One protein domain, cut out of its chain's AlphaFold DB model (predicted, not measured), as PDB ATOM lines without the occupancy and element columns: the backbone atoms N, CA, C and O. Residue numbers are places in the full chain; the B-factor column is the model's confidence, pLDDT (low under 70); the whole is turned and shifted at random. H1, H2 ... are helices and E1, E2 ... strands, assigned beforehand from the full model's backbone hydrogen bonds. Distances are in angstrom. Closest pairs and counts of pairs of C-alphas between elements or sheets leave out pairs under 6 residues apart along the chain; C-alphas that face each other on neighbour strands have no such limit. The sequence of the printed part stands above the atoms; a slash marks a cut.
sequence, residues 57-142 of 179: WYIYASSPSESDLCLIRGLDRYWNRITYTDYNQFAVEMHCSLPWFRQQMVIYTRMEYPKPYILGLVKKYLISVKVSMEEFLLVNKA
ATOM      1  N   TRP A  57      -8.492 -23.196 -32.291       90.50
ATOM      2  CA  TRP A  57      -9.802 -23.058 -31.673       90.50
ATOM      3  C   TRP A  57      -9.795 -23.680 -30.282       90.50
ATOM      4  O   TRP A  57      -9.212 -24.738 -30.059       90.50
ATOM      5  N   TYR A  58     -10.475 -23.033 -29.348       92.19
ATOM      6  CA  TYR A  58     -10.738 -23.540 -28.015       92.19
ATOM      7  C   TYR A  58     -12.133 -24.144 -27.953       92.19
ATOM      8  O   TYR A  58     -13.103 -23.505 -28.362       92.19
ATOM      9  N   ILE A  59     -12.245 -25.340 -27.384       92.00
ATOM     10  CA  ILE A  59     -13.539 -25.971 -27.113       92.00
ATOM     11  C   ILE A  59     -14.107 -25.343 -25.849       92.00
ATOM     12  O   ILE A  59     -13.611 -25.603 -24.758       92.00
ATOM     13  N   TYR A  60     -15.090 -24.461 -25.984       95.06
ATOM     14  CA  TYR A  60     -15.710 -23.778 -24.853       95.06
ATOM     15  C   TYR A  60     -16.634 -24.715 -24.070       95.06
ATOM     16  O   TYR A  60     -16.520 -24.819 -22.850       95.06
ATOM     17  N   ALA A  61     -17.523 -25.409 -24.779       93.94
ATOM     18  CA  ALA A  61     -18.498 -26.311 -24.185       93.94
ATOM     19  C   ALA A  61     -18.893 -27.408 -25.176       93.94
ATOM     20  O   ALA A  61     -18.822 -27.200 -26.393       93.94
ATOM     21  N   SER A  62     -19.335 -28.552 -24.666       90.94
ATOM     22  CA  SER A  62     -19.791 -29.679 -25.478       90.94
ATOM     23  C   SER A  62     -20.983 -30.397 -24.853       90.94
ATOM     24  O   SER A  62     -21.256 -30.277 -23.662       90.94
ATOM     25  N   SER A  63     -21.720 -31.127 -25.678       87.69
ATOM     26  CA  SER A  63     -22.909 -31.885 -25.295       87.69
ATOM     27  C   SER A  63     -22.997 -33.158 -26.142       87.69
ATOM     28  O   SER A  63     -22.623 -33.110 -27.320       87.69
ATOM     29  N   PRO A  64     -23.480 -34.297 -25.608       81.81
ATOM     30  CA  PRO A  64     -24.050 -34.515 -24.268       81.81
ATOM     31  C   PRO A  64     -23.011 -34.722 -23.162       81.81
ATOM     32  O   PRO A  64     -23.368 -34.741 -21.988       81.81
ATOM     33  N   SER A  65     -21.743 -34.905 -23.518       84.38
ATOM     34  CA  SER A  65     -20.646 -35.085 -22.570       84.38
ATOM     35  C   SER A  65     -19.672 -33.918 -22.640       84.38
ATOM     36  O   SER A  65     -19.479 -33.311 -23.698       84.38
ATOM     37  N   GLU A  66     -19.029 -33.634 -21.513       84.81
ATOM     38  CA  GLU A  66     -17.875 -32.745 -21.472       84.81
ATOM     39  C   GLU A  66     -16.746 -33.334 -22.332       84.81
ATOM     40  O   GLU A  66     -16.553 -34.550 -22.382       84.81
ATOM     41  N   SER A  67     -16.046 -32.476 -23.069       84.75
ATOM     42  CA  SER A  67     -14.892 -32.870 -23.866       84.75
ATOM     43  C   SER A  67     -13.635 -32.813 -23.012       84.75
ATOM     44  O   SER A  67     -13.334 -31.786 -22.411       84.75
ATOM     45  N   ASP A  68     -12.833 -33.873 -23.061       84.69
ATOM     46  CA  ASP A  68     -11.501 -33.890 -22.443       84.69
ATOM     47  C   ASP A  68     -10.487 -33.007 -23.199       84.69
ATOM     48  O   ASP A  68      -9.341 -32.852 -22.770       84.69
ATOM     49  N   LEU A  69     -10.872 -32.446 -24.348       84.25
ATOM     50  CA  LEU A  69     -10.063 -31.558 -25.176       84.25
ATOM     51  C   LEU A  69     -10.494 -30.108 -24.958       84.25
ATOM     52  O   LEU A  69     -11.680 -29.797 -24.933       84.25
ATOM     53  N   CYS A  70      -9.538 -29.185 -24.884       87.81
ATOM     54  CA  CYS A  70      -9.852 -27.753 -24.795       87.81
ATOM     55  C   CYS A  70      -9.253 -26.894 -25.886       87.81
ATOM     56  O   CYS A  70      -9.670 -25.742 -26.005       87.81
ATOM     57  N   LEU A  71      -8.316 -27.425 -26.665       86.38
ATOM     58  CA  LEU A  71      -7.721 -26.734 -27.795       86.38
ATOM     59  C   LEU A  71      -7.556 -27.701 -28.954       86.38
ATOM     60  O   LEU A  71      -7.149 -28.848 -28.772       86.38
ATOM     61  N   ILE A  72      -7.833 -27.192 -30.145       81.19
ATOM     62  CA  ILE A  72      -7.620 -27.880 -31.407       81.19
ATOM     63  C   ILE A  72      -6.890 -26.972 -32.382       81.19
ATOM     64  O   ILE A  72      -7.030 -25.745 -32.362       81.19
ATOM     65  N   ARG A  73      -6.090 -27.594 -33.243       75.12
ATOM     66  CA  ARG A  73      -5.339 -26.912 -34.293       75.12
ATOM     67  C   ARG A  73      -5.994 -27.248 -35.625       75.12
ATOM     68  O   ARG A  73      -5.636 -28.228 -36.261       75.12
ATOM     69  N   GLY A  74      -6.955 -26.419 -36.010       70.38
ATOM     70  CA  GLY A  74      -7.758 -26.585 -37.212       70.38
ATOM     71  C   GLY A  74      -9.089 -27.275 -36.932       70.38
ATOM     72  O   GLY A  74      -9.150 -28.274 -36.221       70.38
ATOM     73  N   LEU A  75     -10.146 -26.706 -37.503       72.19
ATOM     74  CA  LEU A  75     -11.415 -27.386 -37.728       72.19
ATOM     75  C   LEU A  75     -11.384 -27.893 -39.170       72.19
ATOM     76  O   LEU A  75     -11.141 -27.105 -40.084       72.19
ATOM     77  N   ASP A  76     -11.582 -29.190 -39.363       64.38
ATOM     78  CA  ASP A  76     -11.563 -29.820 -40.683       64.38
ATOM     79  C   ASP A  76     -13.004 -30.079 -41.125       64.38
ATOM     80  O   ASP A  76     -13.766 -30.686 -40.382       64.38
ATOM     81  N   ARG A  77     -13.404 -29.646 -42.325       61.97
ATOM     82  CA  ARG A  77     -14.791 -29.803 -42.808       61.97
ATOM     83  C   ARG A  77     -15.214 -31.262 -42.979       61.97
ATOM     84  O   ARG A  77     -16.402 -31.558 -42.912       61.97
ATOM     85  N   TYR A  78     -14.264 -32.167 -43.198       58.44
ATOM     86  CA  TYR A  78     -14.523 -33.597 -43.295       58.44
ATOM     87  C   TYR A  78     -14.910 -34.186 -41.933       58.44
ATOM     88  O   TYR A  78     -15.768 -35.067 -41.855       58.44
ATOM     89  N   TRP A  79     -14.278 -33.706 -40.857       61.88
ATOM     90  CA  TRP A  79     -14.443 -34.261 -39.508       61.88
ATOM     91  C   TRP A  79     -15.362 -33.418 -38.613       61.88
ATOM     92  O   TRP A  79     -15.929 -33.969 -37.677       61.88
ATOM     93  N   ASN A  80     -15.533 -32.125 -38.897       70.69
ATOM     94  CA  ASN A  80     -16.317 -31.169 -38.120       70.69
ATOM     95  C   ASN A  80     -17.486 -30.623 -38.944       70.69
ATOM     96  O   ASN A  80     -17.294 -29.970 -39.973       70.69
ATOM     97  N   ARG A  81     -18.713 -30.811 -38.450       76.31
ATOM     98  CA  ARG A  81     -19.925 -30.267 -39.087       76.31
ATOM     99  C   ARG A  81     -20.318 -28.931 -38.477       76.31
ATOM    100  O   ARG A  81     -21.206 -28.842 -37.630       76.31
ATOM    101  N   ILE A  82     -19.636 -27.874 -38.906       82.44
ATOM    102  CA  ILE A  82     -19.970 -26.517 -38.469       82.44
ATOM    103  C   ILE A  82     -21.319 -26.115 -39.065       82.44
ATOM    104  O   ILE A  82     -21.530 -26.162 -40.277       82.44
ATOM    105  N   THR A  83     -22.231 -25.701 -38.197       85.62
ATOM    106  CA  THR A  83     -23.577 -25.253 -38.564       85.62
ATOM    107  C   THR A  83     -23.730 -23.740 -38.455       85.62
ATOM    108  O   THR A  83     -24.620 -23.163 -39.074       85.62
ATOM    109  N   TYR A  84     -22.814 -23.070 -37.748       88.62
ATOM    110  CA  TYR A  84     -22.734 -21.613 -37.728       88.62
ATOM    111  C   TYR A  84     -21.353 -21.128 -37.288       88.62
ATOM    112  O   TYR A  84     -20.753 -21.686 -36.373       88.62
ATOM    113  N   THR A  85     -20.830 -20.079 -37.919       91.62
ATOM    114  CA  THR A  85     -19.549 -19.473 -37.534       91.62
ATOM    115  C   THR A  85     -19.434 -18.056 -38.080       91.62
ATOM    116  O   THR A  85     -19.983 -17.741 -39.133       91.62
ATOM    117  N   ASP A  86     -18.688 -17.212 -37.374       92.19
ATOM    118  CA  ASP A  86     -18.222 -15.915 -37.870       92.19
ATOM    119  C   ASP A  86     -16.760 -15.956 -38.359       92.19
ATOM    120  O   ASP A  86     -16.189 -14.918 -38.698       92.19
ATOM    121  N   TYR A  87     -16.147 -17.149 -38.370       90.19
ATOM    122  CA  TYR A  87     -14.738 -17.471 -38.649       90.19
ATOM    123  C   TYR A  87     -13.705 -16.879 -37.672       90.19
ATOM    124  O   TYR A  87     -12.634 -17.458 -37.450       90.19
ATOM    125  N   ASN A  88     -14.029 -15.742 -37.065       92.06
ATOM    126  CA  ASN A  88     -13.097 -14.887 -36.346       92.06
ATOM    127  C   ASN A  88     -13.149 -15.060 -34.833       92.06
ATOM    128  O   ASN A  88     -12.180 -14.716 -34.159       92.06
ATOM    129  N   GLN A  89     -14.266 -15.517 -34.269       95.19
ATOM    130  CA  GLN A  89     -14.456 -15.506 -32.820       95.19
ATOM    131  C   GLN A  89     -15.111 -16.776 -32.298       95.19
ATOM    132  O   GLN A  89     -14.713 -17.242 -31.227       95.19
ATOM    133  N   PHE A  90     -16.060 -17.354 -33.035       95.19
ATOM    134  CA  PHE A  90     -16.744 -18.577 -32.634       95.19
ATOM    135  C   PHE A  90     -17.114 -19.472 -33.824       95.19
ATOM    136  O   PHE A  90     -17.256 -19.038 -34.969       95.19
ATOM    137  N   ALA A  91     -17.309 -20.750 -33.528       92.31
ATOM    138  CA  ALA A  91     -17.955 -21.696 -34.421       92.31
ATOM    139  C   ALA A  91     -18.819 -22.642 -33.587       92.31
ATOM    140  O   ALA A  91     -18.490 -22.954 -32.446       92.31
ATOM    141  N   VAL A  92     -19.936 -23.082 -34.144       90.94
ATOM    142  CA  VAL A  92     -20.848 -24.030 -33.515       90.94
ATOM    143  C   VAL A  92     -20.939 -25.240 -34.418       90.94
ATOM    144  O   VAL A  92     -21.276 -25.131 -35.596       90.94
ATOM    145  N   GLU A  93     -20.623 -26.392 -33.852       87.19
ATOM    146  CA  GLU A  93     -20.815 -27.688 -34.471       87.19
ATOM    147  C   GLU A  93     -22.043 -28.349 -33.870       87.19
ATOM    148  O   GLU A  93     -22.224 -28.380 -32.651       87.19
ATOM    149  N   MET A  94     -22.883 -28.884 -34.746       82.00
ATOM    150  CA  MET A  94     -23.991 -29.742 -34.364       82.00
ATOM    151  C   MET A  94     -24.004 -30.920 -35.320       82.00
ATOM    152  O   MET A  94     -23.900 -30.758 -36.534       82.00
ATOM    153  N   HIS A  95     -24.117 -32.112 -34.761       75.19
ATOM    154  CA  HIS A  95     -24.156 -33.353 -35.505       75.19
ATOM    155  C   HIS A  95     -25.175 -34.297 -34.875       75.19
ATOM    156  O   HIS A  95     -25.334 -34.339 -33.658       75.19
ATOM    157  N   CYS A  96     -25.852 -35.072 -35.718       72.12
ATOM    158  CA  CYS A  96     -26.723 -36.150 -35.295       72.12
ATOM    159  C   CYS A  96     -26.327 -37.442 -35.991       72.12
ATOM    160  O   CYS A  96     -26.473 -37.575 -37.205       72.12
ATOM    161  N   SER A  97     -25.868 -38.415 -35.208       62.41
ATOM    162  CA  SER A  97     -25.516 -39.728 -35.743       62.41
ATOM    163  C   SER A  97     -26.733 -40.650 -35.793       62.41
ATOM    164  O   SER A  97     -27.398 -40.903 -34.784       62.41
ATOM    165  N   LEU A  98     -27.015 -41.183 -36.983       57.44
ATOM    166  CA  LEU A  98     -27.921 -42.317 -37.164       57.44
ATOM    167  C   LEU A  98     -27.332 -43.588 -36.521       57.44
ATOM    168  O   LEU A  98     -26.116 -43.680 -36.344       57.44
ATOM    169  N   PRO A  99     -28.161 -44.591 -36.174       50.72
ATOM    170  CA  PRO A  99     -29.619 -44.662 -36.347       50.72
ATOM    171  C   PRO A  99     -30.429 -44.035 -35.200       50.72
ATOM    172  O   PRO A  99     -31.645 -43.930 -35.310       50.72
ATOM    173  N   TRP A 100     -29.787 -43.613 -34.107       55.62
ATOM    174  CA  TRP A 100     -30.482 -43.123 -32.904       55.62
ATOM    175  C   TRP A 100     -30.511 -41.600 -32.765       55.62
ATOM    176  O   TRP A 100     -30.845 -41.106 -31.693       55.62
ATOM    177  N   PHE A 101     -30.128 -40.867 -33.812       62.06
ATOM    178  CA  PHE A 101     -30.054 -39.404 -33.809       62.06
ATOM    179  C   PHE A 101     -29.285 -38.855 -32.599       62.06
ATOM    180  O   PHE A 101     -29.689 -37.865 -31.989       62.06
ATOM    181  N   ARG A 102     -28.182 -39.518 -32.213       63.84
ATOM    182  CA  ARG A 102     -27.402 -39.066 -31.054       63.84
ATOM    183  C   ARG A 102     -26.769 -37.735 -31.407       63.84
ATOM    184  O   ARG A 102     -25.935 -37.675 -32.315       63.84
ATOM    185  N   GLN A 103     -27.189 -36.709 -30.684       70.19
ATOM    186  CA  GLN A 103     -26.664 -35.366 -30.824       70.19
ATOM    187  C   GLN A 103     -25.241 -35.320 -30.296       70.19
ATOM    188  O   GLN A 103     -24.935 -35.902 -29.259       70.19
ATOM    189  N   GLN A 104     -24.383 -34.632 -31.027       79.06
ATOM    190  CA  GLN A 104     -23.086 -34.176 -30.571       79.06
ATOM    191  C   GLN A 104     -22.992 -32.713 -30.954       79.06
ATOM    192  O   GLN A 104     -23.167 -32.354 -32.117       79.06
ATOM    193  N   MET A 105     -22.793 -31.863 -29.958       86.62
ATOM    194  CA  MET A 105     -22.760 -30.424 -30.151       86.62
ATOM    195  C   MET A 105     -21.522 -29.872 -29.478       86.62
ATOM    196  O   MET A 105     -21.190 -30.262 -28.358       86.62
ATOM    197  N   VAL A 106     -20.840 -28.961 -30.159       90.69
ATOM    198  CA  VAL A 106     -19.599 -28.371 -29.668       90.69
ATOM    199  C   VAL A 106     -19.583 -26.887 -29.992       90.69
ATOM    200  O   VAL A 106     -19.917 -26.468 -31.097       90.69
ATOM    201  N   ILE A 107     -19.190 -26.080 -29.012       94.31
ATOM    202  CA  ILE A 107     -19.004 -24.642 -29.174       94.31
ATOM    203  C   ILE A 107     -17.508 -24.372 -29.168       94.31
ATOM    204  O   ILE A 107     -16.822 -24.586 -28.166       94.31
ATOM    205  N   TYR A 108     -17.013 -23.871 -30.289       93.56
ATOM    206  CA  TYR A 108     -15.642 -23.439 -30.475       93.56
ATOM    207  C   TYR A 108     -15.534 -21.930 -30.353       93.56
ATOM    208  O   TYR A 108     -16.424 -21.177 -30.747       93.56
ATOM    209  N   THR A 109     -14.398 -21.477 -29.845       95.62
ATOM    210  CA  THR A 109     -14.084 -20.059 -29.675       95.62
ATOM    211  C   THR A 109     -12.625 -19.803 -30.014       95.62
ATOM    212  O   THR A 109     -11.786 -20.683 -29.852       95.62
ATOM    213  N   ARG A 110     -12.277 -18.605 -30.485       93.12
ATOM    214  CA  ARG A 110     -10.864 -18.241 -30.712       93.12
ATOM    215  C   ARG A 110     -10.118 -17.861 -29.429       93.12
ATOM    216  O   ARG A 110      -8.900 -17.739 -29.448       93.12
ATOM    217  N   MET A 111     -10.832 -17.687 -28.317       93.44
ATOM    218  CA  MET A 111     -10.282 -17.315 -27.010       93.44
ATOM    219  C   MET A 111     -10.640 -18.380 -25.974       93.44
ATOM    220  O   MET A 111     -11.786 -18.810 -25.935       93.44
ATOM    221  N   GLU A 112      -9.702 -18.741 -25.094       92.25
ATOM    222  CA  GLU A 112      -9.937 -19.735 -24.029       92.25
ATOM    223  C   GLU A 112     -11.129 -19.364 -23.131       92.25
ATOM    224  O   GLU A 112     -11.919 -20.235 -22.759       92.25
ATOM    225  N   TYR A 113     -11.283 -18.063 -22.863       94.25
ATOM    226  CA  TYR A 113     -12.404 -17.464 -22.145       94.25
ATOM    227  C   TYR A 113     -13.081 -16.415 -23.045       94.25
ATOM    228  O   TYR A 113     -12.586 -15.289 -23.164       94.25
ATOM    229  N   PRO A 114     -14.174 -16.765 -23.742       94.44
ATOM    230  CA  PRO A 114     -14.840 -15.858 -24.669       94.44
ATOM    231  C   PRO A 114     -15.523 -14.693 -23.946       94.44
ATOM    232  O   PRO A 114     -16.022 -14.818 -22.828       94.44
ATOM    233  N   LYS A 115     -15.598 -13.544 -24.622       96.62
ATOM    234  CA  LYS A 115     -16.292 -12.359 -24.103       96.62
ATOM    235  C   LYS A 115     -17.813 -12.602 -24.051       96.62
ATOM    236  O   LYS A 115     -18.337 -13.276 -24.939       96.62
ATOM    237  N   PRO A 116     -18.558 -11.988 -23.108       96.00
ATOM    238  CA  PRO A 116     -20.001 -12.215 -22.961       96.00
ATOM    239  C   PRO A 116     -20.825 -11.980 -24.234       96.00
ATOM    240  O   PRO A 116     -21.783 -12.703 -24.492       96.00
ATOM    241  N   TYR A 117     -20.442 -11.011 -25.074       96.00
ATOM    242  CA  TYR A 117     -21.161 -10.754 -26.325       96.00
ATOM    243  C   TYR A 117     -21.040 -11.908 -27.336       96.00
ATOM    244  O   TYR A 117     -21.997 -12.163 -28.061       96.00
ATOM    245  N   ILE A 118     -19.917 -12.642 -27.345       96.12
ATOM    246  CA  ILE A 118     -19.720 -13.836 -28.188       96.12
ATOM    247  C   ILE A 118     -20.709 -14.919 -27.784       96.12
ATOM    248  O   ILE A 118     -21.404 -15.482 -28.626       96.12
ATOM    249  N   LEU A 119     -20.829 -15.156 -26.477       96.31
ATOM    250  CA  LEU A 119     -21.811 -16.092 -25.935       96.31
ATOM    251  C   LEU A 119     -23.242 -15.644 -26.255       96.31
ATOM    252  O   LEU A 119     -24.104 -16.480 -26.501       96.31
ATOM    253  N   GLY A 120     -23.490 -14.333 -26.329       96.38
ATOM    254  CA  GLY A 120     -24.750 -13.775 -26.815       96.38
ATOM    255  C   GLY A 120     -25.055 -14.130 -28.275       96.38
ATOM    256  O   GLY A 120     -26.196 -14.472 -28.584       96.38
ATOM    257  N   LEU A 121     -24.060 -14.087 -29.168       95.31
ATOM    258  CA  LEU A 121     -24.213 -14.489 -30.575       95.31
ATOM    259  C   LEU A 121     -24.483 -15.989 -30.705       95.31
ATOM    260  O   LEU A 121     -25.433 -16.385 -31.380       95.31
ATOM    261  N   VAL A 122     -23.713 -16.811 -29.987       95.69
ATOM    262  CA  VAL A 122     -23.925 -18.262 -29.935       95.69
ATOM    263  C   VAL A 122     -25.326 -18.573 -29.409       95.69
ATOM    264  O   VAL A 122     -26.072 -19.295 -30.059       95.69
ATOM    265  N   LYS A 123     -25.746 -17.962 -28.294       95.94
ATOM    266  CA  LYS A 123     -27.083 -18.165 -27.714       95.94
ATOM    267  C   LYS A 123     -28.204 -17.799 -28.690       95.94
ATOM    268  O   LYS A 123     -29.176 -18.541 -28.787       95.94
ATOM    269  N   LYS A 124     -28.079 -16.687 -29.424       93.62
ATOM    270  CA  LYS A 124     -29.052 -16.304 -30.466       93.62
ATOM    271  C   LYS A 124     -29.175 -17.380 -31.544       93.62
ATOM    272  O   LYS A 124     -30.290 -17.725 -31.924       93.62
ATOM    273  N   TYR A 125     -28.048 -17.928 -31.996       90.81
ATOM    274  CA  TYR A 125     -28.047 -19.028 -32.953       90.81
ATOM    275  C   TYR A 125     -28.693 -20.295 -32.377       90.81
ATOM    276  O   TYR A 125     -29.603 -20.839 -32.997       90.81
ATOM    277  N   LEU A 126     -28.309 -20.722 -31.169       89.81
ATOM    278  CA  LEU A 126     -28.882 -21.908 -30.518       89.81
ATOM    279  C   LEU A 126     -30.414 -21.822 -30.399       89.81
ATOM    280  O   LEU A 126     -31.110 -22.782 -30.723       89.81
ATOM    281  N   ILE A 127     -30.952 -20.647 -30.049       89.81
ATOM    282  CA  ILE A 127     -32.403 -20.400 -30.015       89.81
ATOM    283  C   ILE A 127     -33.045 -20.627 -31.393       89.81
ATOM    284  O   ILE A 127     -34.113 -21.234 -31.467       89.81
ATOM    285  N   SER A 128     -32.403 -20.194 -32.484       86.12
ATOM    286  CA  SER A 128     -32.936 -20.370 -33.847       86.12
ATOM    287  C   SER A 128     -33.070 -21.839 -34.265       86.12
ATOM    288  O   SER A 128     -33.993 -22.189 -34.997       86.12
ATOM    289  N   VAL A 129     -32.208 -22.709 -33.728       82.38
ATOM    290  CA  VAL A 129     -32.241 -24.167 -33.936       82.38
ATOM    291  C   VAL A 129     -32.880 -24.917 -32.763       82.38
ATOM    292  O   VAL A 129     -32.805 -26.140 -32.690       82.38
ATOM    293  N   LYS A 130     -33.559 -24.190 -31.862       83.88
ATOM    294  CA  LYS A 130     -34.299 -24.720 -30.707       83.88
ATOM    295  C   LYS A 130     -33.452 -25.579 -29.750       83.88
ATOM    296  O   LYS A 130     -33.948 -26.553 -29.183       83.88
ATOM    297  N   VAL A 131     -32.197 -25.193 -29.556       86.19
ATOM    298  CA  VAL A 131     -31.264 -25.770 -28.578       86.19
ATOM    299  C   VAL A 131     -31.005 -24.744 -27.472       86.19
ATOM    300  O   VAL A 131     -30.921 -23.543 -27.737       86.19
ATOM    301  N   SER A 132     -30.871 -25.191 -26.221       90.88
ATOM    302  CA  SER A 132     -30.477 -24.325 -25.103       90.88
ATOM    303  C   SER A 132     -28.973 -24.379 -24.840       90.88
ATOM    304  O   SER A 132     -28.334 -25.419 -24.965       90.88
ATOM    305  N   MET A 133     -28.404 -23.258 -24.388       92.50
ATOM    306  CA  MET A 133     -27.022 -23.212 -23.892       92.50
ATOM    307  C   MET A 133     -26.827 -24.099 -22.647       92.50
ATOM    308  O   MET A 133     -25.731 -24.584 -22.404       92.50
ATOM    309  N   GLU A 134     -27.891 -24.327 -21.873       93.12
ATOM    310  CA  GLU A 134     -27.884 -25.163 -20.662       93.12
ATOM    311  C   GLU A 134     -27.706 -26.657 -20.969       93.12
ATOM    312  O   GLU A 134     -27.327 -27.425 -20.092       93.12
ATOM    313  N   GLU A 135     -27.940 -27.074 -22.218       89.50
ATOM    314  CA  GLU A 135     -27.689 -28.448 -22.667       89.50
ATOM    315  C   GLU A 135     -26.187 -28.729 -22.858       89.50
ATOM    316  O   GLU A 135     -25.803 -29.876 -23.095       89.50
ATOM    317  N   PHE A 136     -25.332 -27.703 -22.764       92.69
ATOM    318  CA  PHE A 136     -23.886 -27.815 -22.915       92.69
ATOM    319  C   PHE A 136     -23.170 -27.854 -21.567       92.69
ATOM    320  O   PHE A 136     -23.423 -27.050 -20.671       92.69
ATOM    321  N   LEU A 137     -22.190 -28.746 -21.474       94.25
ATOM    322  CA  LEU A 137     -21.256 -28.841 -20.364       94.25
ATOM    323  C   LEU A 137     -20.006 -28.024 -20.698       94.25
ATOM    324  O   LEU A 137     -19.406 -28.190 -21.763       94.25
ATOM    325  N   LEU A 138     -19.632 -27.111 -19.801       94.81
ATOM    326  CA  LEU A 138     -18.423 -26.304 -19.953       94.81
ATOM    327  C   LEU A 138     -17.190 -27.193 -19.823       94.81
ATOM    328  O   LEU A 138     -17.096 -27.977 -18.886       94.81
ATOM    329  N   VAL A 139     -16.225 -27.018 -20.724       91.31
ATOM    330  CA  VAL A 139     -14.960 -27.751 -20.643       91.31
ATOM    331  C   VAL A 139     -14.114 -27.195 -19.503       91.31
ATOM    332  O   VAL A 139     -13.771 -26.006 -19.489       91.31
ATOM    333  N   ASN A 140     -13.701 -28.067 -18.589       90.75
ATOM    334  CA  ASN A 140     -12.795 -27.741 -17.505       90.75
ATOM    335  C   ASN A 140     -11.381 -27.472 -18.037       90.75
ATOM    336  O   ASN A 140     -10.603 -28.374 -18.358       90.75
ATOM    337  N   LYS A 141     -11.021 -26.188 -18.086       88.00
ATOM    338  CA  LYS A 141      -9.731 -25.721 -18.611       88.00
ATOM    339  C   LYS A 141      -8.518 -26.152 -17.782       88.00
ATOM    340  O   LYS A 141      -7.402 -26.103 -18.294       88.00
ATOM    341  N   ALA A 142      -8.719 -26.565 -16.529       88.00
ATOM    342  CA  ALA A 142      -7.638 -27.005 -15.651       88.00
ATOM    343  C   ALA A 142      -7.197 -28.450 -15.934       88.00
ATOM    344  O   ALA A 142      -6.031 -28.780 -15.737       88.00
TER     345      ALA A 142
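Overview. This is residues 57 to 142 of the 179 residues of the protein "uncharacterized protein LOC111592282" of Drosophila hydei (UniProt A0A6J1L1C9). A strongly twisted sheet of five strands has one helix, H1, packed over one face, and a long hairpin of E4 and E5 runs along the longest axis, its tip at Pro 99 at one far end. E2 and the stretch to E3, residues 74 to 81, pass on the side of the sheet away from H1, joining its two edges, and the last stretch, residues 129 to 142, folds back from H1 to run beside E1. The printed part has 86 residues, with five named strands and then one named helix, in the order E1 E2 E3 E4 E5 H1. The sheet's order is E2, E1, E5, E4, E3, all antiparallel, and the class is mixed, helices and strands. The whole is compact, with a radius of gyration of the C-alphas of 12.1 A and spans of 36 by 26 by 24 A.

Arrangement. E5, residues 102 to 109, and E4, residues 90 to 97, form a hairpin at 169 degrees, with N 93 and O 106 2.8 A apart, within hydrogen-bond range. E3, residues 82 to 85, is an edge strand and forms a hairpin with E4, with N 92 and O 84 at 2.8 A. E3, E4 and E5 make a meander, each strand the antiparallel neighbour of the one before. On the other side of E5 is E1, residues 57 to 63, at 149 degrees, with N 60 and O 107 at 2.8 A. E2, residues 71 to 73, is the other edge strand and forms a hairpin with E1, with N 57 and O 72 at 2.9 A. The pairing of E1 is staggered: residues 57 to 58 pair with E2, residues 58 to 63 with E5. Residues 61 to 62 of E1 also pair, antiparallel, with residues 137 to 138. H1, residues 116 to 128, is on the sheet at a height of 9.9 A, in two layers, a helix on one face of a sheet. It lies over E4, but E5 and E3, with 2 of its C-alphas each, are only just missed. On the local plane it stands at 29.6 degrees to E4, only just along the strands. The closest C-alphas of H1 and E4 are those of Ile 118 and Phe 90, 7.1 A apart. H1 and E5 are near each other, with 5 pairs of C-alphas within 10 A. In H1 every O i to N i+4 pair is within hydrogen-bond range. E2 and E4 are apart.

Along the chain. E1 begins at C-alpha 57, (-9.802, -23.058, -31.673), and is 17.0 A long. E4 measures 23.1 A and E5 23.2 A, while E2 and E3 measure 6.9 A and 7.1 A. H1, 18.8 A long, ends at C-alpha 128, (-32.936, -20.370, -33.847).

Size, cuts and confidence. The two C-alphas farthest apart, those of Pro 99 and Lys 115, are 37.0 A apart. The printed part has no cut, and no link is long. The mean pLDDT of the printed part is 85.2, and residues 76 to 79 and 97 to 102 are under 70.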